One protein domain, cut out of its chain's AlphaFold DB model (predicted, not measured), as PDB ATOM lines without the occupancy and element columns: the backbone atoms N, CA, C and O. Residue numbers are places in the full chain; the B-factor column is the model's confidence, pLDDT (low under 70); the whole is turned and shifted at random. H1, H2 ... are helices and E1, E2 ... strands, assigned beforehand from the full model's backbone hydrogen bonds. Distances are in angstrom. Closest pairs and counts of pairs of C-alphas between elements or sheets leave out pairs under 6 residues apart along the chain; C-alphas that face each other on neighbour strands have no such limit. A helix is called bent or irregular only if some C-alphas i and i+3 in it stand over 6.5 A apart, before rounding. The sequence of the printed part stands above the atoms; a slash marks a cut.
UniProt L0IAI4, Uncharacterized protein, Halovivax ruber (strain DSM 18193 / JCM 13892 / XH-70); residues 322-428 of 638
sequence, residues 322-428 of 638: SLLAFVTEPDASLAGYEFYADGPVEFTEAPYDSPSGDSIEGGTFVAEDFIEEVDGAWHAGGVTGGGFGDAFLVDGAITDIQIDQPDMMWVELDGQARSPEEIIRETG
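Overview. This is residues 322 to 428 of the 638 residues of an uncharacterized protein of Halovivax ruber (strain DSM 18193 / JCM 13892 / XH-70) (UniProt L0IAI4). Two antiparallel sheets lie face to face as a sandwich, their strands running nearly in line: a strongly twisted sheet of six strands and a smaller sheet of four. The short helix H1 packs along one side of the sandwich, on E8 at the edge of the smaller sheet, with E9 of the larger sheet also near it. The printed part has 107 residues, with ten named strands, E1 to E10, followed along the chain by one named helix, and its class is mostly strand. The larger sheet has the order E4, E3, E7, E1, E9, E10 and the smaller the order E5, E6, E2, E8. The whole is compact, with a radius of gyration of the C-alphas of 12.3 A and spans of 36 by 28 by 25 A.

Arrangement. The larger sheet holds E4 (residues 359 to 361), E3 (345 to 353), E7 (389 to 395), E1 (322 to 328), E9 (409 to 413) and E10 (416 to 418), with E4 and E10 as edge strands. E7 and E1 are antiparallel at 163 degrees, with N 324 and O 392 2.9 A apart, within hydrogen-bond range. On the other side of E1 is E9, with N 412 and O 325 at 2.8 A. E9 and E10 form a hairpin, with N 413 and O 416 at 2.9 A. E3 pairs in a staggered way: its residues 345 to 348 pair with E7, with N 346 and O 393 at 2.9 A, and its residues 349 to 353 with E4, with N 350 and O 360 at 2.9 A. E3 and E4 form a hairpin. This is a folded sheet, bent back on itself into two leaves: E4 and E3 face E1, E9 and E10, with E7 as the hinge. The other sheet holds E5 (residues 370 to 374), E6 (377 to 384), E2 (335 to 341) and E8 (398 to 403), and is only just strongly twisted, with C-alphas up to 4.3 A off its best plane. E5 and E6 form a hairpin, with N 372 and O 379 at 2.8 A; E6 and E2 have N 339 and O 380 at 2.8 A; E2 and E8 have N 402 and O 338 at 2.7 A. The parts of the two sheets that face each other are 10.1 A centre to centre, their best planes 11 degrees apart. H1 (residues 420 to 427) is on both sheets. Its height over the smaller sheet is 5.4 A, and it only just lies over E8, on which 3 of its 8 C-alphas fall; the closest C-alphas of the two are those of Ile 398 and Ile 424, 5.1 A apart. Its height over the larger sheet is 9.0 A, and it runs along the strands, at 11 degrees to E9 on the local plane. In H1 every O i to N i+4 pair is within hydrogen-bond range.

Along the chain. E1 begins at C-alpha 322 (229.047, 268.289, 160.705) and is 19.7 A long. E6 is 23.4 A long, E3 21.1 A, E2 20.5 A and E7 19.8 A, with C-alpha 377 of E6 at (229.007, 262.904, 145.533). E8 measures 14.2 A, E9 13.8 A and E5 12.7 A; E4 and E10 have three residues each. H1 is 10.9 A long and ends at C-alpha 427 (234.770, 263.366, 158.673).

Size, cuts and confidence. The two C-alphas farthest apart are those of Gly 357 and Asp 375, 38.2 A. The printed part has no cut. The links E1 to E2 and E4 to E5 are short, the others tight. The mean pLDDT of the printed part is 91.5, and no printed residue is under 70.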
ATOM      1  N   SER A 322     227.997 267.362 160.253       89.69
ATOM      2  CA  SER A 322     229.047 268.289 160.705       89.69
ATOM      3  C   SER A 322     228.813 269.710 160.183       89.69
ATOM      4  O   SER A 322     228.293 269.899 159.074       89.69
ATOM      5  N   LEU A 323     229.200 270.722 160.963       93.75
ATOM      6  CA  LEU A 323     229.154 272.131 160.576       93.75
ATOM      7  C   LEU A 323     230.496 272.515 159.956       93.75
ATOM      8  O   LEU A 323     231.507 272.603 160.648       93.75
ATOM      9  N   LEU A 324     230.497 272.795 158.655       97.12
ATOM     10  CA  LEU A 324     231.675 273.262 157.931       97.12
ATOM     11  C   LEU A 324     231.540 274.760 157.644       97.12
ATOM     12  O   LEU A 324     230.592 275.169 156.970       97.12
ATOM     13  N   ALA A 325     232.481 275.577 158.114       97.31
ATOM     14  CA  ALA A 325     232.470 277.024 157.894       97.31
ATOM     15  C   ALA A 325     233.750 277.517 157.206       97.31
ATOM     16  O   ALA A 325     234.855 277.129 157.566       97.31
ATOM     17  N   PHE A 326     233.606 278.414 156.231       97.50
ATOM     18  CA  PHE A 326     234.710 279.111 155.570       97.50
ATOM     19  C   PHE A 326     234.697 280.568 156.005       97.50
ATOM     20  O   PHE A 326     233.764 281.300 155.680       97.50
ATOM     21  N   VAL A 327     235.725 280.999 156.730       96.88
ATOM     22  CA  VAL A 327     235.754 282.310 157.388       96.88
ATOM     23  C   VAL A 327     236.921 283.131 156.854       96.88
ATOM     24  O   VAL A 327     237.976 282.595 156.510       96.88
ATOM     25  N   THR A 328     236.720 284.444 156.729       96.69
ATOM     26  CA  THR A 328     237.713 285.349 156.145       96.69
ATOM     27  C   THR A 328     238.205 286.423 157.099       96.69
ATOM     28  O   THR A 328     237.494 286.880 157.988       96.69
ATOM     29  N   GLU A 329     239.429 286.887 156.853       94.75
ATOM     30  CA  GLU A 329     239.966 288.101 157.463       94.75
ATOM     31  C   GLU A 329     239.230 289.364 156.952       94.75
ATOM     32  O   GLU A 329     238.728 289.388 155.818       94.75
ATOM     33  N   PRO A 330     239.212 290.474 157.722       92.12
ATOM     34  CA  PRO A 330     238.558 291.730 157.332       92.12
ATOM     35  C   PRO A 330     239.028 292.347 156.007       92.12
ATOM     36  O   PRO A 330     238.325 293.175 155.422       92.12
ATOM     37  N   ASP A 331     240.243 292.034 155.553       91.94
ATOM     38  CA  ASP A 331     240.820 292.555 154.310       91.94
ATOM     39  C   ASP A 331     240.663 291.612 153.109       91.94
ATOM     40  O   ASP A 331     240.973 292.012 151.978       91.94
ATOM     41  N   ALA A 332     240.118 290.410 153.324       93.00
ATOM     42  CA  ALA A 332     239.796 289.473 152.262       93.00
ATOM     43  C   ALA A 332     238.740 290.056 151.313       93.00
ATOM     44  O   ALA A 332     237.816 290.772 151.710       93.00
ATOM     45  N   SER A 333     238.840 289.727 150.028       92.38
ATOM     46  CA  SER A 333     237.847 290.136 149.038       92.38
ATOM     47  C   SER A 333     237.650 289.038 148.009       92.38
ATOM     48  O   SER A 333     238.583 288.724 147.267       92.38
ATOM     49  N   LEU A 334     236.423 288.506 147.949       91.06
ATOM     50  CA  LEU A 334     236.045 287.419 147.041       91.06
ATOM     51  C   LEU A 334     237.022 286.238 147.154       91.06
ATOM     52  O   LEU A 334     237.559 285.761 146.153       91.06
ATOM     53  N   ALA A 335     237.327 285.843 148.389       95.19
ATOM     54  CA  ALA A 335     238.087 284.634 148.652       95.19
ATOM     55  C   ALA A 335     237.179 283.444 148.335       95.19
ATOM     56  O   ALA A 335     236.068 283.365 148.855       95.19
ATOM     57  N   GLY A 336     237.623 282.607 147.399       94.88
ATOM     58  CA  GLY A 336     236.866 281.464 146.910       94.88
ATOM     59  C   GLY A 336     237.256 280.179 147.616       94.88
ATOM     60  O   GLY A 336     238.407 280.014 148.035       94.88
ATOM     61  N   TYR A 337     236.287 279.282 147.714       97.25
ATOM     62  CA  TYR A 337     236.475 277.935 148.220       97.25
ATOM     63  C   TYR A 337     235.573 276.953 147.469       97.25
ATOM     64  O   TYR A 337     234.508 277.317 146.965       97.25
ATOM     65  N   GLU A 338     236.003 275.698 147.420       97.38
ATOM     66  CA  GLU A 338     235.214 274.567 146.933       97.38
ATOM     67  C   GLU A 338     235.497 273.338 147.803       97.38
ATOM     68  O   GLU A 338     236.622 273.156 148.263       97.38
ATOM     69  N   PHE A 339     234.509 272.472 148.014       97.12
ATOM     70  CA  PHE A 339     234.692 271.200 148.711       97.12
ATOM     71  C   PHE A 339     233.768 270.100 148.182       97.12
ATOM     72  O   PHE A 339     232.753 270.372 147.532       97.12
ATOM     73  N   TYR A 340     234.133 268.853 148.467       95.25
ATOM     74  CA  TYR A 340     233.389 267.656 148.087       95.25
ATOM     75  C   TYR A 340     233.007 266.842 149.322       95.25
ATOM     76  O   TYR A 340     233.785 266.774 150.269       95.25
ATOM     77  N   ALA A 341     231.835 266.209 149.302       93.50
ATOM     78  CA  ALA A 341     231.363 265.331 150.368       93.50
ATOM     79  C   ALA A 341     230.640 264.089 149.822       93.50
ATOM     80  O   ALA A 341     230.049 264.124 148.740       93.50
ATOM     81  N   ASP A 342     230.668 262.991 150.572       89.31
ATOM     82  CA  ASP A 342     230.038 261.717 150.198       89.31
ATOM     83  C   ASP A 342     228.542 261.653 150.537       89.31
ATOM     84  O   ASP A 342     227.829 260.755 150.078       89.31
ATOM     85  N   GLY A 343     228.034 262.632 151.284       88.50
ATOM     86  CA  GLY A 343     226.612 262.756 151.563       88.50
ATOM     87  C   GLY A 343     226.104 264.203 151.567       88.50
ATOM     88  O   GLY A 343     226.828 265.114 151.157       88.50
ATOM     89  N   PRO A 344     224.808 264.397 151.875       91.44
ATOM     90  CA  PRO A 344     224.090 265.643 151.619       91.44
ATOM     91  C   PRO A 344     224.741 266.902 152.189       91.44
ATOM     92  O   PRO A 344     225.175 266.921 153.334       91.44
ATOM     93  N   VAL A 345     224.725 267.981 151.402       94.69
ATOM     94  CA  VAL A 345     225.208 269.307 151.811       94.69
ATOM     95  C   VAL A 345     224.060 270.313 151.751       94.69
ATOM     96  O   VAL A 345     223.343 270.390 150.750       94.69
ATOM     97  N   GLU A 346     223.893 271.117 152.799       94.31
ATOM     98  CA  GLU A 346     222.915 272.208 152.865       94.31
ATOM     99  C   GLU A 346     223.576 273.507 153.347       94.31
ATOM    100  O   GLU A 346     224.443 273.482 154.214       94.31
ATOM    101  N   PHE A 347     223.164 274.665 152.817       95.75
ATOM    102  CA  PHE A 347     223.568 275.951 153.398       95.75
ATOM    103  C   PHE A 347     222.966 276.111 154.798       95.75
ATOM    104  O   PHE A 347     221.794 275.785 155.008       95.75
ATOM    105  N   THR A 348     223.737 276.674 155.724       93.50
ATOM    106  CA  THR A 348     223.281 276.972 157.085       93.50
ATOM    107  C   THR A 348     223.866 278.294 157.593       93.50
ATOM    108  O   THR A 348     224.674 278.935 156.923       93.50
ATOM    109  N   GLU A 349     223.431 278.711 158.776       92.50
ATOM    110  CA  GLU A 349     224.017 279.801 159.558       92.50
ATOM    111  C   GLU A 349     224.757 279.180 160.749       92.50
ATOM    112  O   GLU A 349     224.210 278.294 161.417       92.50
ATOM    113  N   ALA A 350     226.002 279.593 160.989       88.94
ATOM    114  CA  ALA A 350     226.739 279.156 162.169       88.94
ATOM    115  C   ALA A 350     226.132 279.800 163.431       88.94
ATOM    116  O   ALA A 350     225.677 280.944 163.381       88.94
ATOM    117  N   PRO A 351     226.133 279.117 164.588       84.25
ATOM    118  CA  PRO A 351     225.566 279.657 165.825       84.25
ATOM    119  C   PRO A 351     226.463 280.706 166.513       84.25
ATOM    120  O   PRO A 351     226.197 281.081 167.654       84.25
ATOM    121  N   TYR A 352     227.523 281.162 165.845       83.56
ATOM    122  CA  TYR A 352     228.513 282.115 166.334       83.56
ATOM    123  C   TYR A 352     228.912 283.096 165.223       83.56
ATOM    124  O   TYR A 352     228.756 282.815 164.032       83.56
ATOM    125  N   ASP A 353     229.435 284.252 165.626       92.88
ATOM    126  CA  ASP A 353     229.997 285.241 164.708       92.88
ATOM    127  C   ASP A 353     231.473 284.929 164.416       92.88
ATOM    128  O   ASP A 353     232.197 284.387 165.252       92.88
ATOM    129  N   SER A 354     231.946 285.339 163.241       89.50
ATOM    130  CA  SER A 354     233.373 285.328 162.902       89.50
ATOM    131  C   SER A 354     234.213 286.127 163.917       89.50
ATOM    132  O   SER A 354     233.695 287.024 164.591       89.50
ATOM    133  N   PRO A 355     235.549 285.944 163.960       87.50
ATOM    134  CA  PRO A 355     236.439 286.779 164.778       87.50
ATOM    135  C   PRO A 355     236.345 288.289 164.492       87.50
ATOM    136  O   PRO A 355     236.759 289.109 165.315       87.50
ATOM    137  N   SER A 356     235.802 288.666 163.331       86.56
ATOM    138  CA  SER A 356     235.549 290.056 162.937       86.56
ATOM    139  C   SER A 356     234.249 290.629 163.523       86.56
ATOM    140  O   SER A 356     234.038 291.842 163.463       86.56
ATOM    141  N   GLY A 357     233.406 289.785 164.129       85.69
ATOM    142  CA  GLY A 357     232.069 290.122 164.620       85.69
ATOM    143  C   GLY A 357     230.998 290.145 163.526       85.69
ATOM    144  O   GLY A 357     229.956 290.770 163.716       85.69
ATOM    145  N   ASP A 358     231.277 289.530 162.375       92.94
ATOM    146  CA  ASP A 358     230.362 289.417 161.238       92.94
ATOM    147  C   ASP A 358     229.778 287.998 161.141       92.94
ATOM    148  O   ASP A 358     230.436 287.022 161.508       92.94
ATOM    149  N   SER A 359     228.561 287.885 160.607       90.50
ATOM    150  CA  SER A 359     227.824 286.622 160.491       90.50
ATOM    151  C   SER A 359     228.510 285.611 159.567       90.50
ATOM    152  O   SER A 359     229.078 285.989 158.535       90.50
ATOM    153  N   ILE A 360     228.363 284.324 159.889       95.94
ATOM    154  CA  ILE A 360     228.783 283.198 159.049       95.94
ATOM    155  C   ILE A 360     227.516 282.506 158.512       95.94
ATOM    156  O   ILE A 360     226.913 281.676 159.190       95.94
ATOM    157  N   GLU A 361     227.077 282.880 157.309       94.50
ATOM    158  CA  GLU A 361     225.804 282.438 156.714       94.50
ATOM    159  C   GLU A 361     226.027 281.996 155.262       94.50
ATOM    160  O   GLU A 361     226.405 282.790 154.401       94.50
ATOM    161  N   GLY A 362     225.779 280.718 154.974       92.19
ATOM    162  CA  GLY A 362     225.922 280.160 153.633       92.19
ATOM    163  C   GLY A 362     224.805 280.583 152.673       92.19
ATOM    164  O   GLY A 362     223.640 280.723 153.047       92.19
ATOM    165  N   GLY A 363     225.142 280.744 151.391       87.31
ATOM    166  CA  GLY A 363     224.174 281.048 150.331       87.31
ATOM    167  C   GLY A 363     223.774 282.525 150.256       87.31
ATOM    168  O   GLY A 363     222.807 282.882 149.567       87.31
ATOM    169  N   THR A 364     224.504 283.400 150.950       87.88
ATOM    170  CA  THR A 364     224.282 284.851 150.928       87.88
ATOM    171  C   THR A 364     224.637 285.459 149.570       87.88
ATOM    172  O   THR A 364     223.991 286.424 149.133       87.88
ATOM    173  N   PHE A 365     225.578 284.858 148.833       88.56
ATOM    174  CA  PHE A 365     225.994 285.279 147.504       88.56
ATOM    175  C   PHE A 365     225.507 284.321 146.408       88.56
ATOM    176  O   PHE A 365     226.271 283.784 145.615       88.56
ATOM    177  N   VAL A 366     224.183 284.256 146.241       84.81
ATOM    178  CA  VAL A 366     223.420 283.421 145.276       84.81
ATOM    179  C   VAL A 366     223.943 283.370 143.818       84.81
ATOM    180  O   VAL A 366     223.506 282.530 143.034       84.81
ATOM    181  N   ALA A 367     224.788 284.310 143.384       84.25
ATOM    182  CA  ALA A 367     225.368 284.297 142.037       84.25
ATOM    183  C   ALA A 367     226.629 283.425 141.916       84.25
ATOM    184  O   ALA A 367     226.927 282.992 140.803       84.25
ATOM    185  N   GLU A 368     227.342 283.218 143.021       89.31
ATOM    186  CA  GLU A 368     228.614 282.495 143.094       89.31
ATOM    187  C   GLU A 368     228.499 281.258 144.000       89.31
ATOM    188  O   GLU A 368     229.148 280.263 143.707       89.31
ATOM    189  N   ASP A 369     227.635 281.279 145.023       92.62
ATOM    190  CA  ASP A 369     227.436 280.142 145.927       92.62
ATOM    191  C   ASP A 369     226.615 279.034 145.261       92.62
ATOM    192  O   ASP A 369     225.549 279.279 144.675       92.62
ATOM    193  N   PHE A 370     227.079 277.794 145.387       96.06
ATOM    194  CA  PHE A 370     226.427 276.630 144.804       96.06
ATOM    195  C   PHE A 370     226.548 275.384 145.684       96.06
ATOM    196  O   PHE A 370     227.480 275.223 146.466       96.06
ATOM    197  N   ILE A 371     225.582 274.482 145.502       95.62
ATOM    198  CA  ILE A 371     225.588 273.102 145.990       95.62
ATOM    199  C   ILE A 371     225.041 272.243 144.845       95.62
ATOM    200  O   ILE A 371     223.936 272.494 144.349       95.62
ATOM    201  N   GLU A 372     225.802 271.247 144.406       94.44
ATOM    202  CA  GLU A 372     225.453 270.344 143.311       94.44
ATOM    203  C   GLU A 372     225.705 268.879 143.705       94.44
ATOM    204  O   GLU A 372     226.732 268.545 144.284       94.44
ATOM    205  N   GLU A 373     224.779 267.981 143.361       92.19
ATOM    206  CA  GLU A 373     224.950 266.527 143.511       92.19
ATOM    207  C   GLU A 373     225.328 265.920 142.149       92.19
ATOM    208  O   GLU A 373     224.574 266.034 141.170       92.19
ATOM    209  N   VAL A 374     226.480 265.249 142.071       80.75
ATOM    210  CA  VAL A 374     227.000 264.607 140.858       80.75
ATOM    211  C   VAL A 374     227.390 263.159 141.157       80.75
ATOM    212  O   VAL A 374     228.324 262.887 141.898       80.75
ATOM    213  N   ASP A 375     226.682 262.206 140.540       76.12
ATOM    214  CA  ASP A 375     226.951 260.760 140.651       76.12
ATOM    215  C   ASP A 375     227.014 260.217 142.102       76.12
ATOM    216  O   ASP A 375     227.638 259.186 142.353       76.12
ATOM    217  N   GLY A 376     226.299 260.860 143.033       73.00
ATOM    218  CA  GLY A 376     226.229 260.478 144.449       73.00
ATOM    219  C   GLY A 376     227.243 261.182 145.353       73.00
ATOM    220  O   GLY A 376     227.144 261.014 146.559       73.00
ATOM    221  N   ALA A 377     228.155 261.982 144.790       82.88
ATOM    222  CA  ALA A 377     229.007 262.904 145.533       82.88
ATOM    223  C   ALA A 377     228.418 264.319 145.485       82.88
ATOM    224  O   ALA A 377     227.833 264.733 144.478       82.88
ATOM    225  N   TRP A 378     228.586 265.067 146.564       94.19
ATOM    226  CA  TRP A 378     228.161 266.452 146.696       94.19
ATOM    227  C   TRP A 378     229.353 267.376 146.481       94.19
ATOM    228  O   TRP A 378     230.437 267.117 146.984       94.19
ATOM    229  N   HIS A 379     229.158 268.438 145.706       96.56
ATOM    230  CA  HIS A 379     230.144 269.480 145.428       96.56
ATOM    231  C   HIS A 379     229.523 270.822 145.789       96.56
ATOM    232  O   HIS A 379     228.446 271.166 145.299       96.56
ATOM    233  N   ALA A 380     230.187 271.572 146.654       96.81
ATOM    234  CA  ALA A 380     229.729 272.878 147.092       96.81
ATOM    235  C   ALA A 380     230.882 273.878 147.072       96.81
ATOM    236  O   ALA A 380     232.055 273.508 147.118       96.81
ATOM    237  N   GLY A 381     230.547 275.154 146.972       96.12
ATOM    238  CA  GLY A 381     231.534 276.218 146.912       96.12
ATOM    239  C   GLY A 381     230.881 277.583 146.832       96.12
ATOM    240  O   GLY A 381     229.662 277.703 146.687       96.12
ATOM    241  N   GLY A 382     231.707 278.614 146.930       95.75
ATOM    242  CA  GLY A 382     231.245 279.992 146.969       95.75
ATOM    243  C   GLY A 382     232.390 280.979 147.107       95.75
ATOM    244  O   GLY A 382     233.569 280.627 146.980       95.75
ATOM    245  N   VAL A 383     232.033 282.239 147.345       95.38
ATOM    246  CA  VAL A 383     233.007 283.292 147.642       95.38
ATOM    247  C   VAL A 383     232.517 284.170 148.786       95.38
ATOM    248  O   VAL A 383     231.415 284.711 148.741       95.38
ATOM    249  N   THR A 384     233.401 284.435 149.743       94.25
ATOM    250  CA  THR A 384     233.124 285.347 150.861       94.25
ATOM    251  C   THR A 384     234.270 286.349 151.050       94.25
ATOM    252  O   THR A 384     235.211 286.418 150.246       94.25
ATOM    253  N   GLY A 385     234.172 287.239 152.033       93.81
ATOM    254  CA  GLY A 385     235.209 288.239 152.285       93.81
ATOM    255  C   GLY A 385     234.797 289.339 153.250       93.81
ATOM    256  O   GLY A 385     233.619 289.534 153.533       93.81
ATOM    257  N   GLY A 386     235.775 290.136 153.673       92.69
ATOM    258  CA  GLY A 386     235.544 291.311 154.502       92.69
ATOM    259  C   GLY A 386     235.234 290.994 155.961       92.69
ATOM    260  O   GLY A 386     234.588 291.819 156.595       92.69
ATOM    261  N   GLY A 387     235.675 289.840 156.470       90.00
ATOM    262  CA  GLY A 387     235.401 289.392 157.836       90.00
ATOM    263  C   GLY A 387     234.249 288.394 157.940       90.00
ATOM    264  O   GLY A 387     234.143 287.713 158.949       90.00
ATOM    265  N   PHE A 388     233.420 288.274 156.900       95.00
ATOM    266  CA  PHE A 388     232.291 287.344 156.847       95.00
ATOM    267  C   PHE A 388     232.750 285.897 156.624       95.00
ATOM    268  O   PHE A 388     233.902 285.634 156.251       95.00
ATOM    269  N   GLY A 389     231.821 284.964 156.806       95.31
ATOM    270  CA  GLY A 389     232.005 283.577 156.406       95.31
ATOM    271  C   GLY A 389     230.745 282.953 155.819       95.31
ATOM    272  O   GLY A 389     229.659 283.529 155.902       95.31
ATOM    273  N   ASP A 390     230.910 281.761 155.260       97.38
ATOM    274  CA  ASP A 390     229.824 280.933 154.740       97.38
ATOM    275  C   ASP A 390     229.816 279.593 155.481       97.38
ATOM    276  O   ASP A 390     230.878 279.008 155.702       97.38
ATOM    277  N   ALA A 391     228.633 279.097 155.848       96.62
ATOM    278  CA  ALA A 391     228.478 277.848 156.591       96.62
ATOM    279  C   ALA A 391     227.615 276.817 155.853       96.62
ATOM    280  O   ALA A 391     226.634 277.142 155.173       96.62
ATOM    281  N   PHE A 392     227.972 275.551 156.051       97.19
ATOM    282  CA  PHE A 392     227.333 274.382 155.466       97.19
ATOM    283  C   PHE A 392     227.078 273.324 156.533       97.19
ATOM    284  O   PHE A 392     227.904 273.103 157.414       97.19
ATOM    285  N   LEU A 393     225.942 272.644 156.422       94.44
ATOM    286  CA  LEU A 393     225.687 271.387 157.104       94.44
ATOM    287  C   LEU A 393     226.043 270.246 156.151       94.44
ATOM    288  O   LEU A 393     225.513 270.204 155.038       94.44
ATOM    289  N   VAL A 394     226.917 269.340 156.580       93.62
ATOM    290  CA  VAL A 394     227.387 268.205 155.778       93.62
ATOM    291  C   VAL A 394     227.006 266.905 156.478       93.62
ATOM    292  O   VAL A 394     227.436 266.662 157.595       93.62
ATOM    293  N   ASP A 395     226.181 266.080 155.842       89.19
ATOM    294  CA  ASP A 395     225.780 264.748 156.316       89.19
ATOM    295  C   ASP A 395     226.661 263.698 155.623       89.19
ATOM    296  O   ASP A 395     226.356 263.274 154.510       89.19
ATOM    297  N   GLY A 396     227.787 263.338 156.247       84.75
ATOM    298  CA  GLY A 396     228.771 262.382 155.726       84.75
ATOM    299  C   GLY A 396     230.177 262.962 155.528       84.75
ATOM    300  O   GLY A 396     230.446 264.123 155.831       84.75
ATOM    301  N   ALA A 397     231.083 262.136 155.001       89.44
ATOM    302  CA  ALA A 397     232.500 262.468 154.880       89.44
ATOM    303  C   ALA A 397     232.798 263.605 153.906       89.44
ATOM    304  O   ALA A 397     232.324 263.591 152.770       89.44
ATOM    305  N   ILE A 398     233.653 264.543 154.314       93.50
ATOM    306  CA  ILE A 398     234.237 265.557 153.435       93.50
ATOM    307  C   ILE A 398     235.485 264.952 152.788       93.50
ATOM    308  O   ILE A 398     236.388 264.483 153.471       93.50
ATOM    309  N   THR A 399     235.552 264.954 151.459       91.12
ATOM    310  CA  THR A 399     236.566 264.204 150.698       91.12
ATOM    311  C   THR A 399     237.624 265.075 150.027       91.12
ATOM    312  O   THR A 399     238.705 264.580 149.703       91.12
ATOM    313  N   ASP A 400     237.351 266.364 149.819       94.62
ATOM    314  CA  ASP A 400     238.311 267.340 149.289       94.62
ATOM    315  C   ASP A 400     237.888 268.756 149.696       94.62
ATOM    316  O   ASP A 400     236.696 269.053 149.713       94.62
ATOM    317  N   ILE A 401     238.849 269.632 149.997       96.81
ATOM    318  CA  ILE A 401     238.625 271.050 150.316       96.81
ATOM    319  C   ILE A 401     239.704 271.877 149.612       96.81
ATOM    320  O   ILE A 401     240.901 271.616 149.737       96.81
ATOM    321  N   GLN A 402     239.285 272.921 148.905       94.75
ATOM    322  CA  GLN A 402     240.143 273.843 148.172       94.75
ATOM    323  C   GLN A 402     239.845 275.273 148.605       94.75
ATOM    324  O   GLN A 402     238.701 275.715 148.576       94.75
ATOM    325  N   ILE A 403     240.892 276.003 148.985       95.31
ATOM    326  CA  ILE A 403     240.825 277.413 149.378       95.31
ATOM    327  C   ILE A 403     241.729 278.210 148.436       95.31
ATOM    328  O   ILE A 403     242.937 277.971 148.376       95.31
ATOM    329  N   ASP A 404     241.163 279.177 147.711       92.19
ATOM    330  CA  ASP A 404     241.899 279.971 146.717       92.19
ATOM    331  C   ASP A 404     242.867 280.976 147.358       92.19
ATOM    332  O   ASP A 404     243.919 281.296 146.795       92.19
ATOM    333  N   GLN A 405     242.492 281.514 148.524       93.31
ATOM    334  CA  GLN A 405     243.228 282.563 149.237       93.31
ATOM    335  C   GLN A 405     243.532 282.155 150.693       93.31
ATOM    336  O   GLN A 405     243.054 282.810 151.618       93.31
ATOM    337  N   PRO A 406     244.358 281.117 150.927       91.69
ATOM    338  CA  PRO A 406     244.602 280.563 152.266       91.69
ATOM    339  C   PRO A 406     245.358 281.512 153.211       91.69
ATOM    340  O   PRO A 406     245.420 281.271 154.409       91.69
ATOM    341  N   ASP A 407     245.935 282.602 152.692       92.88
ATOM    342  CA  ASP A 407     246.564 283.645 153.516       92.88
ATOM    343  C   ASP A 407     245.530 284.545 154.233       92.88
ATOM    344  O   ASP A 407     245.905 285.294 155.133       92.88
ATOM    345  N   MET A 408     244.262 284.539 153.794       93.62
ATOM    346  CA  MET A 408     243.191 285.443 154.260       93.62
ATOM    347  C   MET A 408     241.856 284.719 154.522       93.62
ATOM    348  O   MET A 408     240.844 285.369 154.787       93.62
ATOM    349  N   MET A 409     241.835 283.392 154.398       96.06
ATOM    350  CA  MET A 409     240.674 282.529 154.594       96.06
ATOM    351  C   MET A 409     241.125 281.232 155.256       96.06
ATOM    352  O   MET A 409     242.135 280.654 154.848       96.06
ATOM    353  N   TRP A 410     240.349 280.758 156.223       97.31
ATOM    354  CA  TRP A 410     240.512 279.441 156.828       97.31
ATOM    355  C   TRP A 410     239.181 278.690 156.830       97.31
ATOM    356  O   TRP A 410     238.132 279.248 156.500       97.31
ATOM    357  N   VAL A 411     239.253 277.406 157.169       96.81
ATOM    358  CA  VAL A 411     238.095 276.527 157.300       96.81
ATOM    359  C   VAL A 411     237.981 276.051 158.745       96.81
ATOM    360  O   VAL A 411     238.989 275.836 159.423       96.81
ATOM    361  N   GLU A 412     236.750 275.931 159.219       95.56
ATOM    362  CA  GLU A 412     236.403 275.459 160.550       95.56
ATOM    363  C   GLU A 412     235.509 274.226 160.440       95.56
ATOM    364  O   GLU A 412     234.598 274.196 159.608       95.56
ATOM    365  N   LEU A 413     235.771 273.234 161.288       94.94
ATOM    366  CA  LEU A 413     234.888 272.098 161.529       94.94
ATOM    367  C   LEU A 413     234.326 272.250 162.940       94.94
ATOM    368  O   LEU A 413     235.091 272.418 163.889       94.94
ATOM    369  N   ASP A 414     233.001 272.281 163.048       88.06
ATOM    370  CA  ASP A 414     232.266 272.365 164.313       88.06
ATOM    371  C   ASP A 414     232.743 273.512 165.223       88.06
ATOM    372  O   ASP A 414     232.864 273.389 166.436       88.06
ATOM    373  N   GLY A 415     233.021 274.674 164.617       83.12
ATOM    374  CA  GLY A 415     233.457 275.878 165.333       83.12
ATOM    375  C   GLY A 415     234.961 276.005 165.548       83.12
ATOM    376  O   GLY A 415     235.423 277.026 166.060       83.12
ATOM    377  N   GLN A 416     235.747 275.003 165.156       86.12
ATOM    378  CA  GLN A 416     237.187 274.986 165.381       86.12
ATOM    379  C   GLN A 416     237.949 275.129 164.068       86.12
ATOM    380  O   GLN A 416     237.752 274.355 163.135       86.12
ATOM    381  N   ALA A 417     238.867 276.097 164.001       91.12
ATOM    382  CA  ALA A 417     239.756 276.260 162.855       91.12
ATOM    383  C   ALA A 417     240.686 275.048 162.709       91.12
ATOM    384  O   ALA A 417     241.445 274.720 163.624       91.12
ATOM    385  N   ARG A 418     240.645 274.406 161.541       89.75
ATOM    386  CA  ARG A 418     241.360 273.157 161.241       89.75
ATOM    387  C   ARG A 418     242.014 273.242 159.866       89.75
ATOM    388  O   ARG A 418     241.683 274.096 159.041       89.75
ATOM    389  N   SER A 419     242.974 272.359 159.606       92.12
ATOM    390  CA  SER A 419     243.518 272.227 158.248       92.12
ATOM    391  C   SER A 419     242.556 271.448 157.334       92.12
ATOM    392  O   SER A 419     241.877 270.540 157.814       92.12
ATOM    393  N   PRO A 420     242.507 271.734 156.018       90.94
ATOM    394  CA  PRO A 420     241.743 270.937 155.055       90.94
ATOM    395  C   PRO A 420     241.958 269.423 155.191       90.94
ATOM    396  O   PRO A 420     241.003 268.652 155.190       90.94
ATOM    397  N   GLU A 421     243.208 268.989 155.364       87.94
ATOM    398  CA  GLU A 421     243.564 267.574 155.502       87.94
ATOM    399  C   GLU A 421     243.052 266.945 156.804       87.94
ATOM    400  O   GLU A 421     242.822 265.739 156.869       87.94
ATOM    401  N   GLU A 422     242.901 267.750 157.851       79.88
ATOM    402  CA  GLU A 422     242.413 267.316 159.153       79.88
ATOM    403  C   GLU A 422     240.909 267.113 159.161       79.88
ATOM    404  O   GLU A 422     240.454 266.061 159.599       79.88
ATOM    405  N   ILE A 423     240.176 268.035 158.541       90.25
ATOM    406  CA  ILE A 423     238.730 267.923 158.347       90.25
ATOM    407  C   ILE A 423     238.377 266.694 157.499       90.25
ATOM    408  O   ILE A 423     237.473 265.937 157.848       90.25
ATOM    409  N   ILE A 424     239.109 266.461 156.403       89.00
ATOM    410  CA  ILE A 424     238.885 265.295 155.529       89.00
ATOM    411  C   ILE A 424     239.087 263.983 156.296       89.00
ATOM    412  O   ILE A 424     238.338 263.026 156.127       89.00
ATOM    413  N   ARG A 425     240.105 263.932 157.158       80.69
ATOM    414  CA  ARG A 425     240.390 262.755 157.982       80.69
ATOM    415  C   ARG A 425     239.348 262.547 159.081       80.69
ATOM    416  O   ARG A 425     239.026 261.405 159.360       80.69
ATOM    417  N   GLU A 426     238.881 263.616 159.720       81.31
ATOM    418  CA  GLU A 426     237.931 263.546 160.841       81.31
ATOM    419  C   GLU A 426     236.510 263.203 160.400       81.31
ATOM    420  O   GLU A 426     235.801 262.504 161.113       81.31
ATOM    421  N   THR A 427     236.107 263.654 159.212       86.00
ATOM    422  CA  THR A 427     234.770 263.366 158.673       86.00
ATOM    423  C   THR A 427     234.712 262.080 157.845       86.00
ATOM    424  O   THR A 427     233.624 261.567 157.600       86.00
ATOM    425  N   GLY A 428     235.855 261.535 157.417       80.50
ATOM    426  CA  GLY A 428     235.940 260.254 156.712       80.50
ATOM    427  C   GLY A 428     235.409 259.081 157.540       80.50
ATOM    428  O   GLY A 428     235.887 258.855 158.646       80.50
TER     429      GLY A 428